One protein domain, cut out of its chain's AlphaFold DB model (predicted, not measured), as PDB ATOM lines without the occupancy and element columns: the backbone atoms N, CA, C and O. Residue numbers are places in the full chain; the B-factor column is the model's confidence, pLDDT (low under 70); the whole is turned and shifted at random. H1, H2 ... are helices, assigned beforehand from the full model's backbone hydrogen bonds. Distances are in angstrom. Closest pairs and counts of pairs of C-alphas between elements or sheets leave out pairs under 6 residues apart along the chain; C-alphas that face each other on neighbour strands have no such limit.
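AT A GLANCE: This is residues 7 to 99 of the 537 residues of an uncharacterized protein of candidate division MSBL1 archaeon SCGC-AAA259E22 (UniProt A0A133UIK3). Two long helices, H2 and H5, cross near their middles at about a right angle, and H4 folds back beside H5 as a helical hairpin. H1 packs on the last residues of H5 and the first part of H2, while H3 reaches from H1 to the beginning of H4, and residues 54 to 59 stick out. You have 93 printed residues, all helix in class, with H1 to H5 in chain order and no named strand. The whole is compact, with a radius of gyration of the C-alphas of 13.3 A and spans of 39 by 32 by 19 A.

HOW THE PARTS SIT: Begin at H2, residues 21 to 38: its residues 27 to 31 touch H5, residues 81 to 97, about perpendicular at 88 degrees, closest at C-alphas 30 and 87, 6.1 A apart. H4, residues 62 to 76, touches H5 in a hairpin, at a shallow tilt of 24 degrees, opposite ways; C-alphas 71 and 84 come closest, at 6.4 A. H1, residues 10 to 16, touches residues 93 to 97 of H5, closest at C-alphas 15 and 97, 5.3 A. H1 and H2 form a hairpin, closest at C-alphas 16 and 24, 5.7 A. H3, residues 42 to 54, touches H4 at C-alphas 49 and 63, their closest, 6.2 A. H1 and H4 are apart. In all five helices every O i to N i+4 pair is within hydrogen-bond range.

IN THESE COORDINATES: Find C-alpha 21 at (-23.921, -21.585, 32.486); from there H2 runs 25.4 A to C-alpha 38. H5 runs 24.2 A, ending at C-alpha 97, (-39.016, -30.184, 33.406). H4 measures 20.9 A, H3 18.7 A and H1 10.2 A.

THE WHOLE: The C-alphas of Asp 21 and Arg 58 are farthest apart, at 40.2 A. The printed part has no cut, no link is long, and no printed residue has pLDDT under 70.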
ATOM      1  N   GLU A   7     -35.936 -15.420  30.748       90.44
ATOM      2  CA  GLU A   7     -35.257 -15.545  32.044       90.44
ATOM      3  C   GLU A   7     -36.126 -15.091  33.226       90.44
ATOM      4  O   GLU A   7     -35.941 -15.562  34.345       90.44
ATOM      5  N   ASN A   8     -37.110 -14.221  32.975       92.44
ATOM      6  CA  ASN A   8     -38.001 -13.693  34.009       92.44
ATOM      7  C   ASN A   8     -39.121 -14.670  34.409       92.44
ATOM      8  O   ASN A   8     -39.895 -14.366  35.316       92.44
ATOM      9  N   TYR A   9     -39.216 -15.824  33.745       94.69
ATOM     10  CA  TYR A   9     -40.301 -16.785  33.919       94.69
ATOM     11  C   TYR A   9     -39.899 -17.935  34.850       94.69
ATOM     12  O   TYR A   9     -38.769 -18.449  34.820       94.69
ATOM     13  N   SER A  10     -40.844 -18.366  35.686       93.50
ATOM     14  CA  SER A  10     -40.616 -19.403  36.700       93.50
ATOM     15  C   SER A  10     -40.323 -20.768  36.063       93.50
ATOM     16  O   SER A  10     -39.503 -21.543  36.563       93.50
ATOM     17  N   GLU A  11     -40.930 -21.013  34.906       95.25
ATOM     18  CA  GLU A  11     -40.866 -22.211  34.072       95.25
ATOM     19  C   GLU A  11     -39.453 -22.399  33.523       95.25
ATOM     20  O   GLU A  11     -38.932 -23.519  33.476       95.25
ATOM     21  N   PHE A  12     -38.805 -21.291  33.151       95.38
ATOM     22  CA  PHE A  12     -37.419 -21.289  32.703       95.38
ATOM     23  C   PHE A  12     -36.463 -21.528  33.873       95.38
ATOM     24  O   PHE A  12     -35.639 -22.441  33.809       95.38
ATOM     25  N   SER A  13     -36.628 -20.792  34.978       93.31
ATOM     26  CA  SER A  13     -35.796 -20.944  36.182       93.31
ATOM     27  C   SER A  13     -35.844 -22.369  36.749       93.31
ATOM     28  O   SER A  13     -34.822 -22.930  37.153       93.31
ATOM     29  N   ARG A  14     -37.024 -23.000  36.737       92.75
ATOM     30  CA  ARG A  14     -37.210 -24.403  37.131       92.75
ATOM     31  C   ARG A  14     -36.426 -25.351  36.226       92.75
ATOM     32  O   ARG A  14     -35.790 -26.278  36.722       92.75
ATOM     33  N   TRP A  15     -36.456 -25.113  34.918       95.25
ATOM     34  CA  TRP A  15     -35.821 -25.966  33.917       95.25
ATOM     35  C   TRP A  15     -34.287 -25.909  33.938       95.25
ATOM     36  O   TRP A  15     -33.631 -26.941  33.759       95.25
ATOM     37  N   VAL A  16     -33.701 -24.734  34.184       94.38
ATOM     38  CA  VAL A  16     -32.237 -24.544  34.164       94.38
ATOM     39  C   VAL A  16     -31.556 -24.805  35.507       94.38
ATOM     40  O   VAL A  16     -30.331 -24.896  35.569       94.38
ATOM     41  N   LYS A  17     -32.326 -25.001  36.585       92.69
ATOM     42  CA  LYS A  17     -31.788 -25.250  37.927       92.69
ATOM     43  C   LYS A  17     -30.780 -26.409  37.937       92.69
ATOM     44  O   LYS A  17     -31.100 -27.544  37.583       92.69
ATOM     45  N   GLY A  18     -29.556 -26.123  38.385       87.19
ATOM     46  CA  GLY A  18     -28.465 -27.100  38.484       87.19
ATOM     47  C   GLY A  18     -27.769 -27.438  37.158       87.19
ATOM     48  O   GLY A  18     -26.978 -28.382  37.115       87.19
ATOM     49  N   LYS A  19     -28.056 -26.713  36.069       88.00
ATOM     50  CA  LYS A  19     -27.317 -26.804  34.801       88.00
ATOM     51  C   LYS A  19     -26.092 -25.884  34.821       88.00
ATOM     52  O   LYS A  19     -25.994 -24.989  35.650       88.00
ATOM     53  N   SER A  20     -25.139 -26.136  33.924       86.38
ATOM     54  CA  SER A  20     -23.998 -25.236  33.724       86.38
ATOM     55  C   SER A  20     -24.413 -23.972  32.970       86.38
ATOM     56  O   SER A  20     -25.303 -24.045  32.121       86.38
ATOM     57  N   ASP A  21     -23.690 -22.868  33.169       86.81
ATOM     58  CA  ASP A  21     -23.921 -21.585  32.486       86.81
ATOM     59  C   ASP A  21     -23.991 -21.726  30.956       86.81
ATOM     60  O   ASP A  21     -24.790 -21.082  30.279       86.81
ATOM     61  N   GLU A  22     -23.151 -22.590  30.373       84.44
ATOM     62  CA  GLU A  22     -23.169 -22.855  28.930       84.44
ATOM     63  C   GLU A  22     -24.471 -23.542  28.491       84.44
ATOM     64  O   GLU A  22     -25.033 -23.220  27.439       84.44
ATOM     65  N   THR A  23     -24.968 -24.477  29.303       89.50
ATOM     66  CA  THR A  23     -26.231 -25.175  29.043       89.50
ATOM     67  C   THR A  23     -27.411 -24.228  29.209       89.50
ATOM     68  O   THR A  23     -28.297 -24.223  28.357       89.50
ATOM     69  N   GLU A  24     -27.398 -23.395  30.247       93.00
ATOM     70  CA  GLU A  24     -28.420 -22.382  30.516       93.00
ATOM     71  C   GLU A  24     -28.539 -21.380  29.362       93.00
ATOM     72  O   GLU A  24     -29.605 -21.268  28.764       93.00
ATOM     73  N   ARG A  25     -27.427 -20.774  28.924       92.06
ATOM     74  CA  ARG A  25     -27.403 -19.861  27.761       92.06
ATOM     75  C   ARG A  25     -27.886 -20.520  26.471       92.06
ATOM     76  O   ARG A  25     -28.467 -19.876  25.594       92.06
ATOM     77  N   LYS A  26     -27.600 -21.815  26.291       92.88
ATOM     78  CA  LYS A  26     -28.123 -22.578  25.151       92.88
ATOM     79  C   LYS A  26     -29.640 -22.721  25.266       92.88
ATOM     80  O   LYS A  26     -30.327 -22.506  24.273       92.88
ATOM     81  N   TYR A  27     -30.139 -23.098  26.437       95.19
ATOM     82  CA  TYR A  27     -31.559 -23.324  26.704       95.19
ATOM     83  C   TYR A  27     -32.366 -22.036  26.538       95.19
ATOM     84  O   TYR A  27     -33.350 -22.032  25.803       95.19
ATOM     85  N   GLU A  28     -31.876 -20.933  27.102       95.12
ATOM     86  CA  GLU A  28     -32.399 -19.574  26.935       95.12
ATOM     87  C   GLU A  28     -32.568 -19.222  25.450       95.12
ATOM     88  O   GLU A  28     -33.647 -18.841  25.000       95.12
ATOM     89  N   ARG A  29     -31.512 -19.416  24.647       94.88
ATOM     90  CA  ARG A  29     -31.525 -19.103  23.211       94.88
ATOM     91  C   ARG A  29     -32.542 -19.935  22.433       94.88
ATOM     92  O   ARG A  29     -33.182 -19.406  21.525       94.88
ATOM     93  N   VAL A  30     -32.642 -21.231  22.733       95.62
ATOM     94  CA  VAL A  30     -33.582 -22.136  22.053       95.62
ATOM     95  C   VAL A  30     -35.018 -21.776  22.421       95.62
ATOM     96  O   VAL A  30     -35.844 -21.623  21.523       95.62
ATOM     97  N   LEU A  31     -35.300 -21.590  23.713       96.50
ATOM     98  CA  LEU A  31     -36.636 -21.246  24.189       96.50
ATOM     99  C   LEU A  31     -37.076 -19.887  23.656       96.50
ATOM    100  O   LEU A  31     -38.164 -19.796  23.107       96.50
ATOM    101  N   ARG A  32     -36.210 -18.866  23.699       95.50
ATOM    102  CA  ARG A  32     -36.509 -17.546  23.123       95.50
ATOM    103  C   ARG A  32     -36.917 -17.649  21.656       95.50
ATOM    104  O   ARG A  32     -37.930 -17.081  21.270       95.50
ATOM    105  N   LYS A  33     -36.167 -18.404  20.848       94.69
ATOM    106  CA  LYS A  33     -36.507 -18.611  19.434       94.69
ATOM    107  C   LYS A  33     -37.866 -19.302  19.264       94.69
ATOM    108  O   LYS A  33     -38.615 -18.948  18.360       94.69
ATOM    109  N   TYR A  34     -38.171 -20.291  20.100       96.25
ATOM    110  CA  TYR A  34     -39.454 -20.985  20.041       96.25
ATOM    111  C   TYR A  34     -40.616 -20.083  20.482       96.25
ATOM    112  O   TYR A  34     -41.624 -20.025  19.786       96.25
ATOM    113  N   CYS A  35     -40.447 -19.293  21.546       95.81
ATOM    114  CA  CYS A  35     -41.391 -18.254  21.964       95.81
ATOM    115  C   CYS A  35     -41.642 -17.231  20.844       95.81
ATOM    116  O   CYS A  35     -42.786 -16.907  20.539       95.81
ATOM    117  N   GLU A  36     -40.587 -16.764  20.169       94.44
ATOM    118  CA  GLU A  36     -40.696 -15.846  19.027       94.44
ATOM    119  C   GLU A  36     -41.454 -16.465  17.841       94.44
ATOM    120  O   GLU A  36     -42.221 -15.763  17.184       94.44
ATOM    121  N   PHE A  37     -41.266 -17.764  17.579       95.00
ATOM    122  CA  PHE A  37     -41.998 -18.504  16.547       95.00
ATOM    123  C   PHE A  37     -43.479 -18.683  16.903       95.00
ATOM    124  O   PHE A  37     -44.347 -18.489  16.054       95.00
ATOM    125  N   ARG A  38     -43.773 -19.033  18.160       94.88
ATOM    126  CA  ARG A  38     -45.138 -19.273  18.648       94.88
ATOM    127  C   ARG A  38     -45.911 -17.986  18.939       94.88
ATOM    128  O   ARG A  38     -47.134 -18.017  18.963       94.88
ATOM    129  N   GLY A  39     -45.214 -16.871  19.154       94.00
ATOM    130  CA  GLY A  39     -45.816 -15.629  19.634       94.00
ATOM    131  C   GLY A  39     -46.317 -15.718  21.079       94.00
ATOM    132  O   GLY A  39     -47.176 -14.925  21.448       94.00
ATOM    133  N   MET A  40     -45.782 -16.663  21.854       94.69
ATOM    134  CA  MET A  40     -46.175 -16.987  23.228       94.69
ATOM    135  C   MET A  40     -44.971 -16.869  24.158       94.69
ATOM    136  O   MET A  40     -43.828 -17.075  23.730       94.69
ATOM    137  N   ASP A  41     -45.207 -16.568  25.424       95.56
ATOM    138  CA  ASP A  41     -44.184 -16.618  26.463       95.56
ATOM    139  C   ASP A  41     -44.107 -17.994  27.169       95.56
ATOM    140  O   ASP A  41     -44.900 -18.887  26.870       95.56
ATOM    141  N   PRO A  42     -43.090 -18.252  28.018       96.44
ATOM    142  CA  PRO A  42     -42.926 -19.561  28.649       96.44
ATOM    143  C   PRO A  42     -44.108 -20.027  29.505       96.44
ATOM    144  O   PRO A  42     -44.308 -21.235  29.584       96.44
ATOM    145  N   GLU A  43     -44.852 -19.115  30.134       96.25
ATOM    146  CA  GLU A  43     -46.040 -19.444  30.931       96.25
ATOM    147  C   GLU A  43     -47.169 -19.883  29.994       96.25
ATOM    148  O   GLU A  43     -47.640 -21.014  30.094       96.25
ATOM    149  N   GLU A  44     -47.466 -19.079  28.969       96.06
ATOM    150  CA  GLU A  44     -48.483 -19.383  27.950       96.06
ATOM    151  C   GLU A  44     -48.211 -20.714  27.220       96.06
ATOM    152  O   GLU A  44     -49.136 -21.456  26.882       96.06
ATOM    153  N   LEU A  45     -46.938 -21.053  26.981       96.44
ATOM    154  CA  LEU A  45     -46.549 -22.334  26.380       96.44
ATOM    155  C   LEU A  45     -46.856 -23.539  27.279       96.44
ATOM    156  O   LEU A  45     -47.099 -24.631  26.759       96.44
ATOM    157  N   ILE A  46     -46.759 -23.376  28.600       96.81
ATOM    158  CA  ILE A  46     -47.063 -24.433  29.565       96.81
ATOM    159  C   ILE A  46     -48.569 -24.525  29.798       96.81
ATOM    160  O   ILE A  46     -49.077 -25.644  29.828       96.81
ATOM    161  N   ASP A  47     -49.279 -23.398  29.844       95.88
ATOM    162  CA  ASP A  47     -50.744 -23.363  29.906       95.88
ATOM    163  C   ASP A  47     -51.364 -24.101  28.708       95.88
ATOM    164  O   ASP A  47     -52.213 -24.975  28.880       95.88
ATOM    165  N   GLU A  48     -50.861 -23.857  27.489       95.25
ATOM    166  CA  GLU A  48     -51.278 -24.603  26.292       95.25
ATOM    167  C   GLU A  48     -51.029 -26.113  26.441       95.25
ATOM    168  O   GLU A  48     -51.849 -26.936  26.027       95.25
ATOM    169  N   ALA A  49     -49.897 -26.500  27.035       93.50
ATOM    170  CA  ALA A  49     -49.574 -27.906  27.252       93.50
ATOM    171  C   ALA A  49     -50.459 -28.561  28.315       93.50
ATOM    172  O   ALA A  49     -50.760 -29.750  28.196       93.50
ATOM    173  N   GLU A  50     -50.895 -27.814  29.326       93.94
ATOM    174  CA  GLU A  50     -51.867 -28.276  30.312       93.94
ATOM    175  C   GLU A  50     -53.257 -28.462  29.688       93.94
ATOM    176  O   GLU A  50     -53.890 -29.504  29.893       93.94
ATOM    177  N   ASP A  51     -53.701 -27.516  28.862       92.75
ATOM    178  CA  ASP A  51     -54.967 -27.599  28.128       92.75
ATOM    179  C   ASP A  51     -54.987 -28.788  27.151       92.75
ATOM    180  O   ASP A  51     -55.935 -29.586  27.139       92.75
ATOM    181  N   ASP A  52     -53.913 -28.983  26.378       90.12
ATOM    182  CA  ASP A  52     -53.742 -30.151  25.502       90.12
ATOM    183  C   ASP A  52     -53.725 -31.447  26.333       90.12
ATOM    184  O   ASP A  52     -54.389 -32.432  26.002       90.12
ATOM    185  N   TRP A  53     -53.062 -31.454  27.494       87.62
ATOM    186  CA  TRP A  53     -53.035 -32.618  28.383       87.62
ATOM    187  C   TRP A  53     -54.411 -32.982  28.958       87.62
ATOM    188  O   TRP A  53     -54.703 -34.169  29.155       87.62
ATOM    189  N   ASN A  54     -55.269 -31.998  29.207       89.38
ATOM    190  CA  ASN A  54     -56.620 -32.200  29.733       89.38
ATOM    191  C   ASN A  54     -57.663 -32.501  28.641       89.38
ATOM    192  O   ASN A  54     -58.760 -32.975  28.951       89.38
ATOM    193  N   SER A  55     -57.309 -32.309  27.370       87.75
ATOM    194  CA  SER A  55     -58.178 -32.560  26.218       87.75
ATOM    195  C   SER A  55     -58.466 -34.050  25.976       87.75
ATOM    196  O   SER A  55     -57.818 -34.959  26.519       87.75
ATOM    197  N   SER A  56     -59.482 -34.344  25.156       84.88
ATOM    198  CA  SER A  56     -59.857 -35.727  24.849       84.88
ATOM    199  C   SER A  56     -58.725 -36.455  24.115       84.88
ATOM    200  O   SER A  56     -57.973 -35.857  23.355       84.88
ATOM    201  N   ARG A  57     -58.618 -37.785  24.260       77.56
ATOM    202  CA  ARG A  57     -57.556 -38.580  23.595       77.56
ATOM    203  C   ARG A  57     -57.450 -38.375  22.075       77.56
ATOM    204  O   ARG A  57     -56.423 -38.733  21.515       77.56
ATOM    205  N   ARG A  58     -58.513 -37.901  21.415       78.44
ATOM    206  CA  ARG A  58     -58.537 -37.631  19.968       78.44
ATOM    207  C   ARG A  58     -58.054 -36.227  19.607       78.44
ATOM    208  O   ARG A  58     -57.655 -36.034  18.468       78.44
ATOM    209  N   GLU A  59     -58.139 -35.288  20.542       76.50
ATOM    210  CA  GLU A  59     -57.752 -33.881  20.375       76.50
ATOM    211  C   GLU A  59     -56.348 -33.605  20.926       76.50
ATOM    212  O   GLU A  59     -55.745 -32.610  20.552       76.50
ATOM    213  N   LYS A  60     -55.816 -34.512  21.759       82.19
ATOM    214  CA  LYS A  60     -54.436 -34.473  22.253       82.19
ATOM    215  C   LYS A  60     -53.403 -34.457  21.130       82.19
ATOM    216  O   LYS A  60     -53.524 -35.214  20.164       82.19
ATOM    217  N   GLY A  61     -52.308 -33.743  21.366       85.12
ATOM    218  CA  GLY A  61     -51.120 -33.744  20.513       85.12
ATOM    219  C   GLY A  61     -50.960 -32.465  19.701       85.12
ATOM    220  O   GLY A  61     -50.112 -32.424  18.806       85.12
ATOM    221  N   GLU A  62     -51.732 -31.424  20.014       88.44
ATOM    222  CA  GLU A  62     -51.575 -30.113  19.392       88.44
ATOM    223  C   GLU A  62     -50.174 -29.563  19.687       88.44
ATOM    224  O   GLU A  62     -49.459 -29.188  18.759       88.44
ATOM    225  N   VAL A  63     -49.702 -29.636  20.938       91.81
ATOM    226  CA  VAL A  63     -48.348 -29.173  21.301       91.81
ATOM    227  C   VAL A  63     -47.268 -29.969  20.567       91.81
ATOM    228  O   VAL A  63     -46.292 -29.400  20.071       91.81
ATOM    229  N   GLU A  64     -47.455 -31.282  20.420       92.69
ATOM    230  CA  GLU A  64     -46.548 -32.123  19.638       92.69
ATOM    231  C   GLU A  64     -46.514 -31.717  18.158       92.69
ATOM    232  O   GLU A  64     -45.439 -31.732  17.551       92.69
ATOM    233  N   SER A  65     -47.658 -31.335  17.582       91.62
ATOM    234  CA  SER A  65     -47.744 -30.784  16.226       91.62
ATOM    235  C   SER A  65     -46.983 -29.466  16.119       91.62
ATOM    236  O   SER A  65     -46.148 -29.319  15.235       91.62
ATOM    237  N   ARG A  66     -47.146 -28.545  17.073       94.50
ATOM    238  CA  ARG A  66     -46.465 -27.238  17.061       94.50
ATOM    239  C   ARG A  66     -44.947 -27.340  17.174       94.50
ATOM    240  O   ARG A  66     -44.219 -26.547  16.575       94.50
ATOM    241  N   ILE A  67     -44.448 -28.329  17.912       94.56
ATOM    242  CA  ILE A  67     -43.011 -28.627  17.962       94.56
ATOM    243  C   ILE A  67     -42.516 -29.145  16.599       94.56
ATOM    244  O   ILE A  67     -41.388 -28.830  16.213       94.56
ATOM    245  N   LYS A  68     -43.332 -29.907  15.856       93.75
ATOM    246  CA  LYS A  68     -43.003 -30.327  14.481       93.75
ATOM    247  C   LYS A  68     -43.063 -29.159  13.500       93.75
ATOM    248  O   LYS A  68     -42.125 -29.018  12.726       93.75
ATOM    249  N   ASP A  69     -44.054 -28.276  13.601       95.00
ATOM    250  CA  ASP A  69     -44.118 -27.053  12.787       95.00
ATOM    251  C   ASP A  69     -42.850 -26.206  12.988       95.00
ATOM    252  O   ASP A  69     -42.268 -25.677  12.042       95.00
ATOM    253  N   PHE A  70     -42.361 -26.118  14.230       95.62
ATOM    254  CA  PHE A  70     -41.094 -25.453  14.521       95.62
ATOM    255  C   PHE A  70     -39.888 -26.189  13.925       95.62
ATOM    256  O   PHE A  70     -38.942 -25.548  13.464       95.62
ATOM    257  N   GLN A  71     -39.902 -27.526  13.918       93.94
ATOM    258  CA  GLN A  71     -38.880 -28.323  13.244       93.94
ATOM    259  C   GLN A  71     -38.825 -27.990  11.748       93.94
ATOM    260  O   GLN A  71     -37.745 -27.679  11.247       93.94
ATOM    261  N   GLU A  72     -39.973 -28.002  11.066       93.88
ATOM    262  CA  GLU A  72     -40.104 -27.677   9.640       93.88
ATOM    263  C   GLU A  72     -39.640 -26.245   9.360       93.88
ATOM    264  O   GLU A  72     -38.786 -26.027   8.502       93.88
ATOM    265  N   HIS A  73     -40.067 -25.281  10.179       94.56
ATOM    266  CA  HIS A  73     -39.612 -23.893  10.084       94.56
ATOM    267  C   HIS A  73     -38.083 -23.755  10.198       94.56
ATOM    268  O   HIS A  73     -37.456 -22.973   9.477       94.56
ATOM    269  N   MET A  74     -37.443 -24.512  11.097       93.62
ATOM    270  CA  MET A  74     -35.982 -24.519  11.198       93.62
ATOM    271  C   MET A  74     -35.314 -25.199   9.995       93.62
ATOM    272  O   MET A  74     -34.231 -24.785   9.582       93.62
ATOM    273  N   GLU A  75     -35.906 -26.242   9.431       91.62
ATOM    274  CA  GLU A  75     -35.371 -26.902   8.238       91.62
ATOM    275  C   GLU A  75     -35.451 -25.975   7.013       91.62
ATOM    276  O   GLU A  75     -34.440 -25.774   6.335       91.62
ATOM    277  N   GLU A  76     -36.587 -25.306   6.806       92.88
ATOM    278  CA  GLU A  76     -36.785 -24.280   5.770       92.88
ATOM    279  C   GLU A  76     -35.857 -23.073   5.957       92.88
ATOM    280  O   GLU A  76     -35.328 -22.522   4.991       92.88
ATOM    281  N   GLY A  77     -35.580 -22.701   7.210       90.62
ATOM    282  CA  GLY A  77     -34.623 -21.652   7.570       90.62
ATOM    283  C   GLY A  77     -33.149 -22.012   7.338       90.62
ATOM    284  O   GLY A  77     -32.271 -21.221   7.687       90.62
ATOM    285  N   GLY A  78     -32.841 -23.198   6.797       88.06
ATOM    286  CA  GLY A  78     -31.483 -23.616   6.434       88.06
ATOM    287  C   GLY A  78     -30.606 -24.060   7.612       88.06
ATOM    288  O   GLY A  78     -29.374 -24.110   7.493       88.06
ATOM    289  N   TYR A  79     -31.200 -24.384   8.766       88.56
ATOM    290  CA  TYR A  79     -30.451 -24.889   9.916       88.56
ATOM    291  C   TYR A  79     -29.900 -26.298   9.641       88.56
ATOM    292  O   TYR A  79     -30.493 -27.106   8.933       88.56
ATOM    293  N   SER A  80     -28.741 -26.632  10.222       86.56
ATOM    294  CA  SER A  80     -28.200 -27.991  10.086       86.56
ATOM    295  C   SER A  80     -29.075 -29.002  10.829       86.56
ATOM    296  O   SER A  80     -29.532 -28.719  11.936       86.56
ATOM    297  N   GLY A  81     -29.232 -30.217  10.292       88.44
ATOM    298  CA  GLY A  81     -30.062 -31.249  10.932       88.44
ATOM    299  C   GLY A  81     -29.656 -31.561  12.380       88.44
ATOM    300  O   GLY A  81     -30.507 -31.818  13.225       88.44
ATOM    301  N   VAL A  82     -28.360 -31.474  12.714       87.50
ATOM    302  CA  VAL A  82     -27.879 -31.636  14.103       87.50
ATOM    303  C   VAL A  82     -28.336 -30.474  14.989       87.50
ATOM    304  O   VAL A  82     -28.690 -30.689  16.147       87.50
ATOM    305  N   SER A  83     -28.343 -29.247  14.458       89.94
ATOM    306  CA  SER A  83     -28.884 -28.085  15.164       89.94
ATOM    307  C   SER A  83     -30.378 -28.262  15.414       89.94
ATOM    308  O   SER A  83     -30.796 -28.172  16.566       89.94
ATOM    309  N   VAL A  84     -31.155 -28.611  14.383       92.00
ATOM    310  CA  VAL A  84     -32.599 -28.884  14.489       92.00
ATOM    311  C   VAL A  84     -32.858 -29.944  15.559       92.00
ATOM    312  O   VAL A  84     -33.522 -29.664  16.554       92.00
ATOM    313  N   LYS A  85     -32.211 -31.112  15.454       93.19
ATOM    314  CA  LYS A  85     -32.289 -32.191  16.452       93.19
ATOM    315  C   LYS A  85     -32.039 -31.690  17.877       93.19
ATOM    316  O   LYS A  85     -32.804 -32.005  18.785       93.19
ATOM    317  N   ASN A  86     -30.976 -30.914  18.087       92.75
ATOM    318  CA  ASN A  86     -30.617 -30.398  19.407       92.75
ATOM    319  C   ASN A  86     -31.618 -29.368  19.948       92.75
ATOM    320  O   ASN A  86     -31.794 -29.309  21.163       92.75
ATOM    321  N   ASN A  87     -32.249 -28.567  19.083       94.88
ATOM    322  CA  ASN A  87     -33.300 -27.627  19.481       94.88
ATOM    323  C   ASN A  87     -34.562 -28.397  19.899       94.88
ATOM    324  O   ASN A  87     -35.080 -28.150  20.981       94.88
ATOM    325  N   ILE A  88     -34.981 -29.407  19.129       95.12
ATOM    326  CA  ILE A  88     -36.137 -30.250  19.480       95.12
ATOM    327  C   ILE A  88     -35.906 -31.002  20.798       95.12
ATOM    328  O   ILE A  88     -36.770 -30.999  21.670       95.12
ATOM    329  N   LEU A  89     -34.724 -31.593  21.006       94.50
ATOM    330  CA  LEU A  89     -34.388 -32.244  22.282       94.50
ATOM    331  C   LEU A  89     -34.401 -31.266  23.467       94.50
ATOM    332  O   LEU A  89     -34.800 -31.635  24.569       94.50
ATOM    333  N   CYS A  90     -33.972 -30.027  23.236       95.06
ATOM    334  CA  CYS A  90     -34.001 -28.967  24.233       95.06
ATOM    335  C   CYS A  90     -35.452 -28.608  24.601       95.06
ATOM    336  O   CYS A  90     -35.787 -28.662  25.781       95.06
ATOM    337  N   LEU A  91     -36.339 -28.402  23.619       96.19
ATOM    338  CA  LEU A  91     -37.767 -28.156  23.864       96.19
ATOM    339  C   LEU A  91     -38.448 -29.319  24.591       96.19
ATOM    340  O   LEU A  91     -39.158 -29.099  25.567       96.19
ATOM    341  N   LYS A  92     -38.160 -30.569  24.207       95.25
ATOM    342  CA  LYS A  92     -38.642 -31.740  24.958       95.25
ATOM    343  C   LYS A  92     -38.234 -31.676  26.426       95.25
ATOM    344  O   LYS A  92     -39.039 -31.977  27.298       95.25
ATOM    345  N   SER A  93     -36.990 -31.282  26.710       95.06
ATOM    346  CA  SER A  93     -36.519 -31.162  28.090       95.06
ATOM    347  C   SER A  93     -37.182 -30.015  28.861       95.06
ATOM    348  O   SER A  93     -37.384 -30.174  30.061       95.06
ATOM    349  N   PHE A  94     -37.546 -28.913  28.194       96.94
ATOM    350  CA  PHE A  94     -38.277 -27.791  28.797       96.94
ATOM    351  C   PHE A  94     -39.662 -28.231  29.270       96.94
ATOM    352  O   PHE A  94     -39.992 -28.093  30.448       96.94
ATOM    353  N   TYR A  95     -40.431 -28.839  28.370       96.25
ATOM    354  CA  TYR A  95     -41.767 -29.337  28.675       96.25
ATOM    355  C   TYR A  95     -41.740 -30.443  29.744       96.25
ATOM    356  O   TYR A  95     -42.511 -30.401  30.700       96.25
ATOM    357  N   SER A  96     -40.791 -31.385  29.665       94.88
ATOM    358  CA  SER A  96     -40.619 -32.417  30.698       94.88
ATOM    359  C   SER A  96     -40.249 -31.845  32.071       94.88
ATOM    360  O   SER A  96     -40.753 -32.331  33.079       94.88
ATOM    361  N   ALA A  97     -39.387 -30.824  32.139       94.44
ATOM    362  CA  ALA A  97     -39.016 -30.184  33.406       94.44
ATOM    363  C   ALA A  97     -40.178 -29.413  34.056       94.44
ATOM    364  O   ALA A  97     -40.148 -29.156  35.260       94.44
ATOM    365  N   ASN A  98     -41.200 -29.088  33.267       95.56
ATOM    366  CA  ASN A  98     -42.439 -28.465  33.710       95.56
ATOM    367  C   ASN A  98     -43.612 -29.463  33.798       95.56
ATOM    368  O   ASN A  98     -44.753 -29.043  33.881       95.56
ATOM    369  N   ASN A  99     -43.332 -30.774  33.864       93.88
ATOM    370  CA  ASN A  99     -44.297 -31.873  34.050       93.88
ATOM    371  C   ASN A  99     -45.214 -32.213  32.860       93.88
ATOM    372  O   ASN A  99     -46.090 -33.064  33.012       93.88
TER     373      ASN A  99